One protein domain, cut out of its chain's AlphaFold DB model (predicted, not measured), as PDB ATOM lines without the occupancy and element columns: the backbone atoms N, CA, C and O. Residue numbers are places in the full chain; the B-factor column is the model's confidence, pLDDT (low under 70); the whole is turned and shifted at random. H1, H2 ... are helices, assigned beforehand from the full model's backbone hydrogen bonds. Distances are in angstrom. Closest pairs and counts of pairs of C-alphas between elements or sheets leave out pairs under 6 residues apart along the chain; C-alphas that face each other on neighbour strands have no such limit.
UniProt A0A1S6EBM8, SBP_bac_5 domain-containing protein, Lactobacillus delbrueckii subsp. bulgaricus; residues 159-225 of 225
ATOM      1  N   LEU A 159      31.107 -39.111  29.815       90.12
ATOM      2  CA  LEU A 159      31.855 -37.882  30.053       90.12
ATOM      3  C   LEU A 159      31.917 -37.057  28.761       90.12
ATOM      4  O   LEU A 159      31.689 -37.584  27.672       90.12
ATOM      5  N   ASP A 160      32.218 -35.768  28.865       86.69
ATOM      6  CA  ASP A 160      32.672 -34.964  27.727       86.69
ATOM      7  C   ASP A 160      34.206 -35.001  27.575       86.69
ATOM      8  O   ASP A 160      34.922 -35.646  28.342       86.69
ATOM      9  N   SER A 161      34.730 -34.319  26.555       83.75
ATOM     10  CA  SER A 161      36.166 -34.301  26.255       83.75
ATOM     11  C   SER A 161      37.016 -33.674  27.367       83.75
ATOM     12  O   SER A 161      38.129 -34.145  27.620       83.75
ATOM     13  N   SER A 162      36.504 -32.649  28.054       86.12
ATOM     14  CA  SER A 162      37.192 -31.989  29.166       86.12
ATOM     15  C   SER A 162      37.232 -32.905  30.388       86.12
ATOM     16  O   SER A 162      38.304 -33.191  30.927       86.12
ATOM     17  N   GLN A 163      36.073 -33.455  30.753       90.75
ATOM     18  CA  GLN A 163      35.906 -34.404  31.848       90.75
ATOM     19  C   GLN A 163      36.758 -35.655  31.641       90.75
ATOM     20  O   GLN A 163      37.456 -36.067  32.560       90.75
ATOM     21  N   THR A 164      36.793 -36.232  30.436       89.69
ATOM     22  CA  THR A 164      37.689 -37.359  30.129       89.69
ATOM     23  C   THR A 164      39.140 -37.011  30.416       89.69
ATOM     24  O   THR A 164      39.848 -37.783  31.061       89.69
ATOM     25  N   LYS A 165      39.607 -35.844  29.961       88.06
ATOM     26  CA  LYS A 165      41.005 -35.436  30.134       88.06
ATOM     27  C   LYS A 165      41.372 -35.303  31.615       88.06
ATOM     28  O   LYS A 165      42.483 -35.671  31.989       88.06
ATOM     29  N   GLN A 166      40.435 -34.818  32.431       91.31
ATOM     30  CA  GLN A 166      40.585 -34.642  33.878       91.31
ATOM     31  C   GLN A 166      40.450 -35.955  34.667       91.31
ATOM     32  O   GLN A 166      41.155 -36.153  35.654       91.31
ATOM     33  N   LEU A 167      39.564 -36.860  34.242       92.19
ATOM     34  CA  LEU A 167      39.136 -38.024  35.026       92.19
ATOM     35  C   LEU A 167      39.742 -39.355  34.570       92.19
ATOM     36  O   LEU A 167      39.567 -40.350  35.264       92.19
ATOM     37  N   LYS A 168      40.484 -39.401  33.456       92.06
ATOM     38  CA  LYS A 168      41.040 -40.646  32.883       92.06
ATOM     39  C   LYS A 168      41.869 -41.517  33.840       92.06
ATOM     40  O   LYS A 168      41.984 -42.715  33.623       92.06
ATOM     41  N   ASN A 169      42.446 -40.922  34.884       93.56
ATOM     42  CA  ASN A 169      43.271 -41.621  35.876       93.56
ATOM     43  C   ASN A 169      42.514 -41.907  37.189       93.56
ATOM     44  O   ASN A 169      43.119 -42.352  38.159       93.56
ATOM     45  N   GLN A 170      41.215 -41.608  37.252       92.62
ATOM     46  CA  GLN A 170      40.396 -41.786  38.449       92.62
ATOM     47  C   GLN A 170      39.771 -43.182  38.492       92.62
ATOM     48  O   GLN A 170      39.408 -43.765  37.468       92.62
ATOM     49  N   LYS A 171      39.592 -43.716  39.706       91.56
ATOM     50  CA  LYS A 171      38.882 -44.982  39.918       91.56
ATOM     51  C   LYS A 171      37.451 -44.869  39.384       91.56
ATOM     52  O   LYS A 171      36.752 -43.908  39.683       91.56
ATOM     53  N   GLY A 172      37.016 -45.871  38.624       89.69
ATOM     54  CA  GLY A 172      35.694 -45.884  37.989       89.69
ATOM     55  C   GLY A 172      35.669 -45.295  36.576       89.69
ATOM     56  O   GLY A 172      34.671 -45.468  35.882       89.69
ATOM     57  N   TYR A 173      36.760 -44.676  36.105       94.12
ATOM     58  CA  TYR A 173      36.915 -44.367  34.686       94.12
ATOM     59  C   TYR A 173      37.041 -45.661  33.872       94.12
ATOM     60  O   TYR A 173      37.714 -46.612  34.273       94.12
ATOM     61  N   THR A 174      36.378 -45.717  32.722       92.19
ATOM     62  CA  THR A 174      36.475 -46.836  31.782       92.19
ATOM     63  C   THR A 174      36.398 -46.301  30.362       92.19
ATOM     64  O   THR A 174      35.497 -45.529  30.032       92.19
ATOM     65  N   GLU A 175      37.320 -46.745  29.514       88.12
ATOM     66  CA  GLU A 175      37.270 -46.490  28.080       88.12
ATOM     67  C   GLU A 175      36.583 -47.659  27.363       88.12
ATOM     68  O   GLU A 175      36.912 -48.826  27.582       88.12
ATOM     69  N   LEU A 176      35.606 -47.347  26.508       86.19
ATOM     70  CA  LEU A 176      34.851 -48.334  25.737       86.19
ATOM     71  C   LEU A 176      35.133 -48.157  24.248       86.19
ATOM     72  O   LEU A 176      34.503 -47.334  23.591       86.19
ATOM     73  N   ASN A 177      36.048 -48.952  23.700       84.00
ATOM     74  CA  ASN A 177      36.352 -48.915  22.271       84.00
ATOM     75  C   ASN A 177      35.161 -49.423  21.449       84.00
ATOM     76  O   ASN A 177      34.666 -50.531  21.669       84.00
ATOM     77  N   GLN A 178      34.708 -48.623  20.482       82.44
ATOM     78  CA  GLN A 178      33.563 -48.952  19.632       82.44
ATOM     79  C   GLN A 178      34.002 -49.185  18.188       82.44
ATOM     80  O   GLN A 178      34.762 -48.402  17.624       82.44
ATOM     81  N   GLY A 179      33.453 -50.225  17.555       86.06
ATOM     82  CA  GLY A 179      33.537 -50.428  16.105       86.06
ATOM     83  C   GLY A 179      32.589 -49.491  15.351       86.06
ATOM     84  O   GLY A 179      31.690 -49.962  14.659       86.06
ATOM     85  N   ALA A 180      32.739 -48.180  15.548       86.19
ATOM     86  CA  ALA A 180      31.862 -47.144  15.013       86.19
ATOM     87  C   ALA A 180      32.666 -46.032  14.325       86.19
ATOM     88  O   ALA A 180      33.785 -45.711  14.723       86.19
ATOM     89  N   THR A 181      32.071 -45.411  13.305       85.75
ATOM     90  CA  THR A 181      32.658 -44.283  12.572       85.75
ATOM     91  C   THR A 181      31.645 -43.154  12.479       85.75
ATOM     92  O   THR A 181      30.490 -43.375  12.111       85.75
ATOM     93  N   PHE A 182      32.089 -41.937  12.774       84.75
ATOM     94  CA  PHE A 182      31.306 -40.720  12.590       84.75
ATOM     95  C   PHE A 182      31.693 -40.066  11.266       84.75
ATOM     96  O   PHE A 182      32.874 -39.973  10.939       84.75
ATOM     97  N   TYR A 183      30.705 -39.618  10.496       88.12
ATOM     98  CA  TYR A 183      30.927 -39.030   9.177       88.12
ATOM     99  C   TYR A 183      29.866 -37.978   8.851       88.12
ATOM    100  O   TYR A 183      28.766 -37.983   9.402       88.12
ATOM    101  N   LEU A 184      30.195 -37.082   7.918       90.56
ATOM    102  CA  LEU A 184      29.234 -36.156   7.324       90.56
ATOM    103  C   LEU A 184      28.503 -36.855   6.176       90.56
ATOM    104  O   LEU A 184      29.126 -37.279   5.202       90.56
ATOM    105  N   GLN A 185      27.178 -36.964   6.272       93.19
ATOM    106  CA  GLN A 185      26.351 -37.484   5.186       93.19
ATOM    107  C   GLN A 185      25.835 -36.337   4.310       93.19
ATOM    108  O   GLN A 185      25.106 -35.463   4.773       93.19
ATOM    109  N   PHE A 186      26.183 -36.351   3.022       94.94
ATOM    110  CA  PHE A 186      25.745 -35.324   2.075       94.94
ATOM    111  C   PHE A 186      24.411 -35.692   1.417       94.94
ATOM    112  O   PHE A 186      24.286 -36.735   0.776       94.94
ATOM    113  N   ASN A 187      23.421 -34.802   1.515       95.44
ATOM    114  CA  ASN A 187      22.120 -34.978   0.871       95.44
ATOM    115  C   ASN A 187      22.172 -34.588  -0.618       95.44
ATOM    116  O   ASN A 187      21.694 -33.525  -1.019       95.44
ATOM    117  N   ILE A 188      22.779 -35.453  -1.434       96.50
ATOM    118  CA  ILE A 188      23.017 -35.203  -2.866       96.50
ATOM    119  C   ILE A 188      21.725 -35.090  -3.686       96.50
ATOM    120  O   ILE A 188      21.711 -34.409  -4.702       96.50
ATOM    121  N   ALA A 189      20.636 -35.725  -3.236       95.06
ATOM    122  CA  ALA A 189      19.368 -35.741  -3.959       95.06
ATOM    123  C   ALA A 189      18.593 -34.419  -3.839       95.06
ATOM    124  O   ALA A 189      17.808 -34.087  -4.721       95.06
ATOM    125  N   LYS A 190      18.792 -33.663  -2.749       95.00
ATOM    126  CA  LYS A 190      18.042 -32.422  -2.476       95.00
ATOM    127  C   LYS A 190      18.870 -31.146  -2.610       95.00
ATOM    128  O   LYS A 190      18.320 -30.059  -2.461       95.00
ATOM    129  N   ASN A 191      20.176 -31.242  -2.849       96.69
ATOM    130  CA  ASN A 191      21.052 -30.076  -2.900       96.69
ATOM    131  C   ASN A 191      21.954 -30.114  -4.139       96.69
ATOM    132  O   ASN A 191      22.878 -30.921  -4.224       96.69
ATOM    133  N   LYS A 192      21.712 -29.181  -5.071       95.56
ATOM    134  CA  LYS A 192      22.446 -29.070  -6.342       95.56
ATOM    135  C   LYS A 192      23.954 -28.850  -6.171       95.56
ATOM    136  O   LYS A 192      24.730 -29.327  -6.989       95.56
ATOM    137  N   TYR A 193      24.385 -28.175  -5.103       96.06
ATOM    138  CA  TYR A 193      25.809 -27.967  -4.824       96.06
ATOM    139  C   TYR A 193      26.449 -29.240  -4.282       96.06
ATOM    140  O   TYR A 193      27.516 -29.638  -4.736       96.06
ATOM    141  N   LEU A 194      25.770 -29.932  -3.362       96.69
ATOM    142  CA  LEU A 194      26.248 -31.209  -2.835       96.69
ATOM    143  C   LEU A 194      26.167 -32.342  -3.863       96.69
ATOM    144  O   LEU A 194      26.858 -33.341  -3.684       96.69
ATOM    145  N   ALA A 195      25.391 -32.206  -4.942       96.06
ATOM    146  CA  ALA A 195      25.431 -33.126  -6.079       96.06
ATOM    147  C   ALA A 195      26.799 -33.094  -6.796       96.06
ATOM    148  O   ALA A 195      27.265 -34.129  -7.279       96.06
ATOM    149  N   ASN A 196      27.503 -31.956  -6.769       97.31
ATOM    150  CA  ASN A 196      28.839 -31.816  -7.337       97.31
ATOM    151  C   ASN A 196      29.892 -32.542  -6.473       97.31
ATOM    152  O   ASN A 196      30.107 -32.222  -5.300       97.31
ATOM    153  N   ALA A 197      30.579 -33.522  -7.065       96.81
ATOM    154  CA  ALA A 197      31.598 -34.310  -6.374       96.81
ATOM    155  C   ALA A 197      32.799 -33.470  -5.901       96.81
ATOM    156  O   ALA A 197      33.331 -33.737  -4.823       96.81
ATOM    157  N   ASN A 198      33.180 -32.427  -6.645       97.75
ATOM    158  CA  ASN A 198      34.286 -31.537  -6.282       97.75
ATOM    159  C   ASN A 198      33.946 -30.687  -5.055       97.75
ATOM    160  O   ASN A 198      34.802 -30.507  -4.194       97.75
ATOM    161  N   VAL A 199      32.691 -30.247  -4.912       97.31
ATOM    162  CA  VAL A 199      32.232 -29.540  -3.703       97.31
ATOM    163  C   VAL A 199      32.322 -30.458  -2.483       97.31
ATOM    164  O   VAL A 199      32.893 -30.076  -1.464       97.31
ATOM    165  N   ARG A 200      31.837 -31.704  -2.582       97.06
ATOM    166  CA  ARG A 200      31.949 -32.678  -1.477       97.06
ATOM    167  C   ARG A 200      33.407 -32.987  -1.126       97.06
ATOM    168  O   ARG A 200      33.739 -33.102   0.052       97.06
ATOM    169  N   LYS A 201      34.278 -33.096  -2.135       96.25
ATOM    170  CA  LYS A 201      35.722 -33.296  -1.945       96.25
ATOM    171  C   LYS A 201      36.353 -32.109  -1.219       96.25
ATOM    172  O   LYS A 201      37.057 -32.328  -0.240       96.25
ATOM    173  N   ALA A 202      36.057 -30.881  -1.643       96.75
ATOM    174  CA  ALA A 202      36.549 -29.669  -0.993       96.75
ATOM    175  C   ALA A 202      36.121 -29.606   0.483       96.75
ATOM    176  O   ALA A 202      36.964 -29.401   1.350       96.75
ATOM    177  N   LEU A 203      34.848 -29.890   0.783       94.81
ATOM    178  CA  LEU A 203      34.347 -29.955   2.162       94.81
ATOM    179  C   LEU A 203      35.070 -31.025   2.992       94.81
ATOM    180  O   LEU A 203      35.442 -30.765   4.129       94.81
ATOM    181  N   SER A 204      35.307 -32.214   2.430       93.38
ATOM    182  CA  SER A 204      36.035 -33.289   3.118       93.38
ATOM    183  C   SER A 204      37.494 -32.922   3.421       93.38
ATOM    184  O   SER A 204      38.005 -33.266   4.489       93.38
ATOM    185  N   LEU A 205      38.167 -32.227   2.498       93.44
ATOM    186  CA  LEU A 205      39.562 -31.799   2.650       93.44
ATOM    187  C   LEU A 205      39.714 -30.600   3.595       93.44
ATOM    188  O   LEU A 205      40.743 -30.479   4.252       93.44
ATOM    189  N   ALA A 206      38.692 -29.751   3.709       93.81
ATOM    190  CA  ALA A 206      38.699 -28.600   4.610       93.81
ATOM    191  C   ALA A 206      38.583 -28.982   6.101       93.81
ATOM    192  O   ALA A 206      38.886 -28.172   6.975       93.81
ATOM    193  N   VAL A 207      38.149 -30.209   6.420       89.88
ATOM    194  CA  VAL A 207      38.010 -30.667   7.809       89.88
ATOM    195  C   VAL A 207      39.368 -31.080   8.380       89.88
ATOM    196  O   VAL A 207      39.920 -32.127   8.027       89.88
ATOM    197  N   ASN A 208      39.862 -30.314   9.357       88.75
ATOM    198  CA  ASN A 208      40.998 -30.713  10.187       88.75
ATOM    199  C   ASN A 208      40.595 -31.841  11.155       88.75
ATOM    200  O   ASN A 208      40.264 -31.599  12.315       88.75
ATOM    201  N   ARG A 209      40.652 -33.090  10.684       84.44
ATOM    202  CA  ARG A 209      40.278 -34.278  11.473       84.44
ATOM    203  C   ARG A 209      41.116 -34.454  12.743       84.44
ATOM    204  O   ARG A 209      40.586 -34.930  13.735       84.44
ATOM    205  N   LYS A 210      42.401 -34.070  12.720       81.25
ATOM    206  CA  LYS A 210      43.297 -34.157  13.890       81.25
ATOM    207  C   LYS A 210      42.964 -33.107  14.954       81.25
ATOM    208  O   LYS A 210      43.187 -33.349  16.132       81.25
ATOM    209  N   GLY A 211      42.465 -31.947  14.527       79.00
ATOM    210  CA  GLY A 211      42.054 -30.854  15.410       79.00
ATOM    211  C   GLY A 211      40.621 -30.971  15.928       79.00
ATOM    212  O   GLY A 211      40.250 -30.219  16.825       79.00
ATOM    213  N   LEU A 212      39.810 -31.887  15.387       73.69
ATOM    214  CA  LEU A 212      38.473 -32.133  15.913       73.69
ATOM    215  C   LEU A 212      38.584 -32.783  17.299       73.69
ATOM    216  O   LEU A 212      39.232 -33.826  17.424       73.69
ATOM    217  N   PRO A 213      37.941 -32.218  18.339       64.50
ATOM    218  CA  PRO A 213      37.816 -32.935  19.594       64.50
ATOM    219  C   PRO A 213      37.068 -34.248  19.319       64.50
ATOM    220  O   PRO A 213      36.162 -34.268  18.476       64.50
ATOM    221  N   PRO A 214      37.417 -35.344  20.010       61.38
ATOM    222  CA  PRO A 214      36.656 -36.579  19.929       61.38
ATOM    223  C   PRO A 214      35.161 -36.276  20.109       61.38
ATOM    224  O   PRO A 214      34.758 -35.716  21.128       61.38
ATOM    225  N   LEU A 215      34.338 -36.611  19.105       56.25
ATOM    226  CA  LEU A 215      32.874 -36.410  19.135       56.25
ATOM    227  C   LEU A 215      32.214 -37.157  20.304       56.25
ATOM    228  O   LEU A 215      31.102 -36.842  20.718       56.25
ATOM    229  N   TRP A 216      32.931 -38.138  20.840       51.53
ATOM    230  CA  TRP A 216      32.653 -38.863  22.059       51.53
ATOM    231  C   TRP A 216      33.938 -38.879  22.883       51.53
ATOM    232  O   TRP A 216      35.025 -38.955  22.324       51.53
ATOM    233  N   ALA A 217      33.803 -38.823  24.204       50.78
ATOM    234  CA  ALA A 217      34.844 -38.798  25.233       50.78
ATOM    235  C   ALA A 217      35.916 -39.914  25.206       50.78
ATOM    236  O   ALA A 217      36.582 -40.118  26.219       50.78
ATOM    237  N   ALA A 218      36.102 -40.651  24.115       48.53
ATOM    238  CA  ALA A 218      37.191 -41.604  24.001       48.53
ATOM    239  C   ALA A 218      38.469 -40.958  23.497       48.53
ATOM    240  O   ALA A 218      38.535 -40.367  22.414       48.53
ATOM    241  N   THR A 219      39.504 -41.183  24.290       52.00
ATOM    242  CA  THR A 219      40.903 -40.893  24.009       52.00
ATOM    243  C   THR A 219      41.447 -41.650  22.794       52.00
ATOM    244  O   THR A 219      42.489 -41.273  22.269       52.00
ATOM    245  N   THR A 220      40.732 -42.668  22.309       53.66
ATOM    246  CA  THR A 220      41.112 -43.534  21.180       53.66
ATOM    247  C   THR A 220      40.359 -43.265  19.876       53.66
ATOM    248  O   THR A 220      40.527 -44.015  18.916       53.66
ATOM    249  N   SER A 221      39.552 -42.201  19.781       61.16
ATOM    250  CA  SER A 221      38.944 -41.816  18.497       61.16
ATOM    251  C   SER A 221      40.031 -41.516  17.465       61.16
ATOM    252  O   SER A 221      40.758 -40.535  17.604       61.16
ATOM    253  N   GLN A 222      40.140 -42.343  16.425       61.38
ATOM    254  CA  GLN A 222      41.132 -42.149  15.372       61.38
ATOM    255  C   GLN A 222      40.498 -41.544  14.114       61.38
ATOM    256  O   GLN A 222      39.394 -41.944  13.731       61.38
ATOM    257  N   PRO A 223      41.182 -40.600  13.441       63.75
ATOM    258  CA  PRO A 223      40.785 -40.160  12.112       63.75
ATOM    259  C   PRO A 223      40.738 -41.353  11.155       63.75
ATOM    260  O   PRO A 223      41.700 -42.114  11.070       63.75
ATOM    261  N   THR A 224      39.655 -41.499  10.399       58.09
ATOM    262  CA  THR A 224      39.688 -42.347   9.202       58.09
ATOM    263  C   THR A 224      40.452 -41.616   8.099       58.09
ATOM    264  O   THR A 224      40.335 -40.387   7.998       58.09
ATOM    265  N   LEU A 225      41.219 -42.372   7.305       43.03
ATOM    266  CA  LEU A 225      41.935 -41.885   6.118       43.03
ATOM    267  C   LEU A 225      40.999 -41.141   5.151       43.03
ATOM    268  O   LEU A 225      39.826 -41.561   5.014       43.03
TER     269      LEU A 225
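Overview. This is residues 159 to 225 of the 225 residues of the protein "SBP_bac_5 domain-containing protein" of Lactobacillus delbrueckii subsp. bulgaricus (UniProt A0A1S6EBM8). This is a loose rod with little regular structure: H1 lies near one end, H2 and H3 near the other, and the long stretch 168 to 191 runs between the ends. After H3, residues 207 to 225 head toward H1, then fold back. The printed part has 67 residues with three named helices, H1, H2, H3 in order, holding 21 residues, and no named strand; the class is all helix. It is only just loose, close to extended, with a radius of gyration of the C-alphas of 16.3 A and spans of 51 by 19 by 18 A.

Arrangement. Start at H1, residues 161 to 167; it is apart from H2, residues 192 to 195, and from H3, residues 197 to 206. H2 and H3 are close but not clearly touching; their closest C-alphas, of Leu 194 and Arg 200, are 6.0 A apart. In H1 and H3 every O i to N i+4 pair is within hydrogen-bond range; H2 is too short for such a pair.

Along the chain. Find C-alpha 161 at (36.166, -34.301, 26.255), where H1 begins its 10.0 A. H2 spans 5.0 A. H3 runs 14.3 A to C-alpha 206 at (38.699, -28.600, 4.610).

Size, cuts and confidence. The C-alphas of Lys 171 and Lys 192 are farthest apart, 51.6 A. The printed part has no cut. The link H1 to H2 is long; H2 to H3 is tight. Residues 213 to 225 have pLDDT under 70.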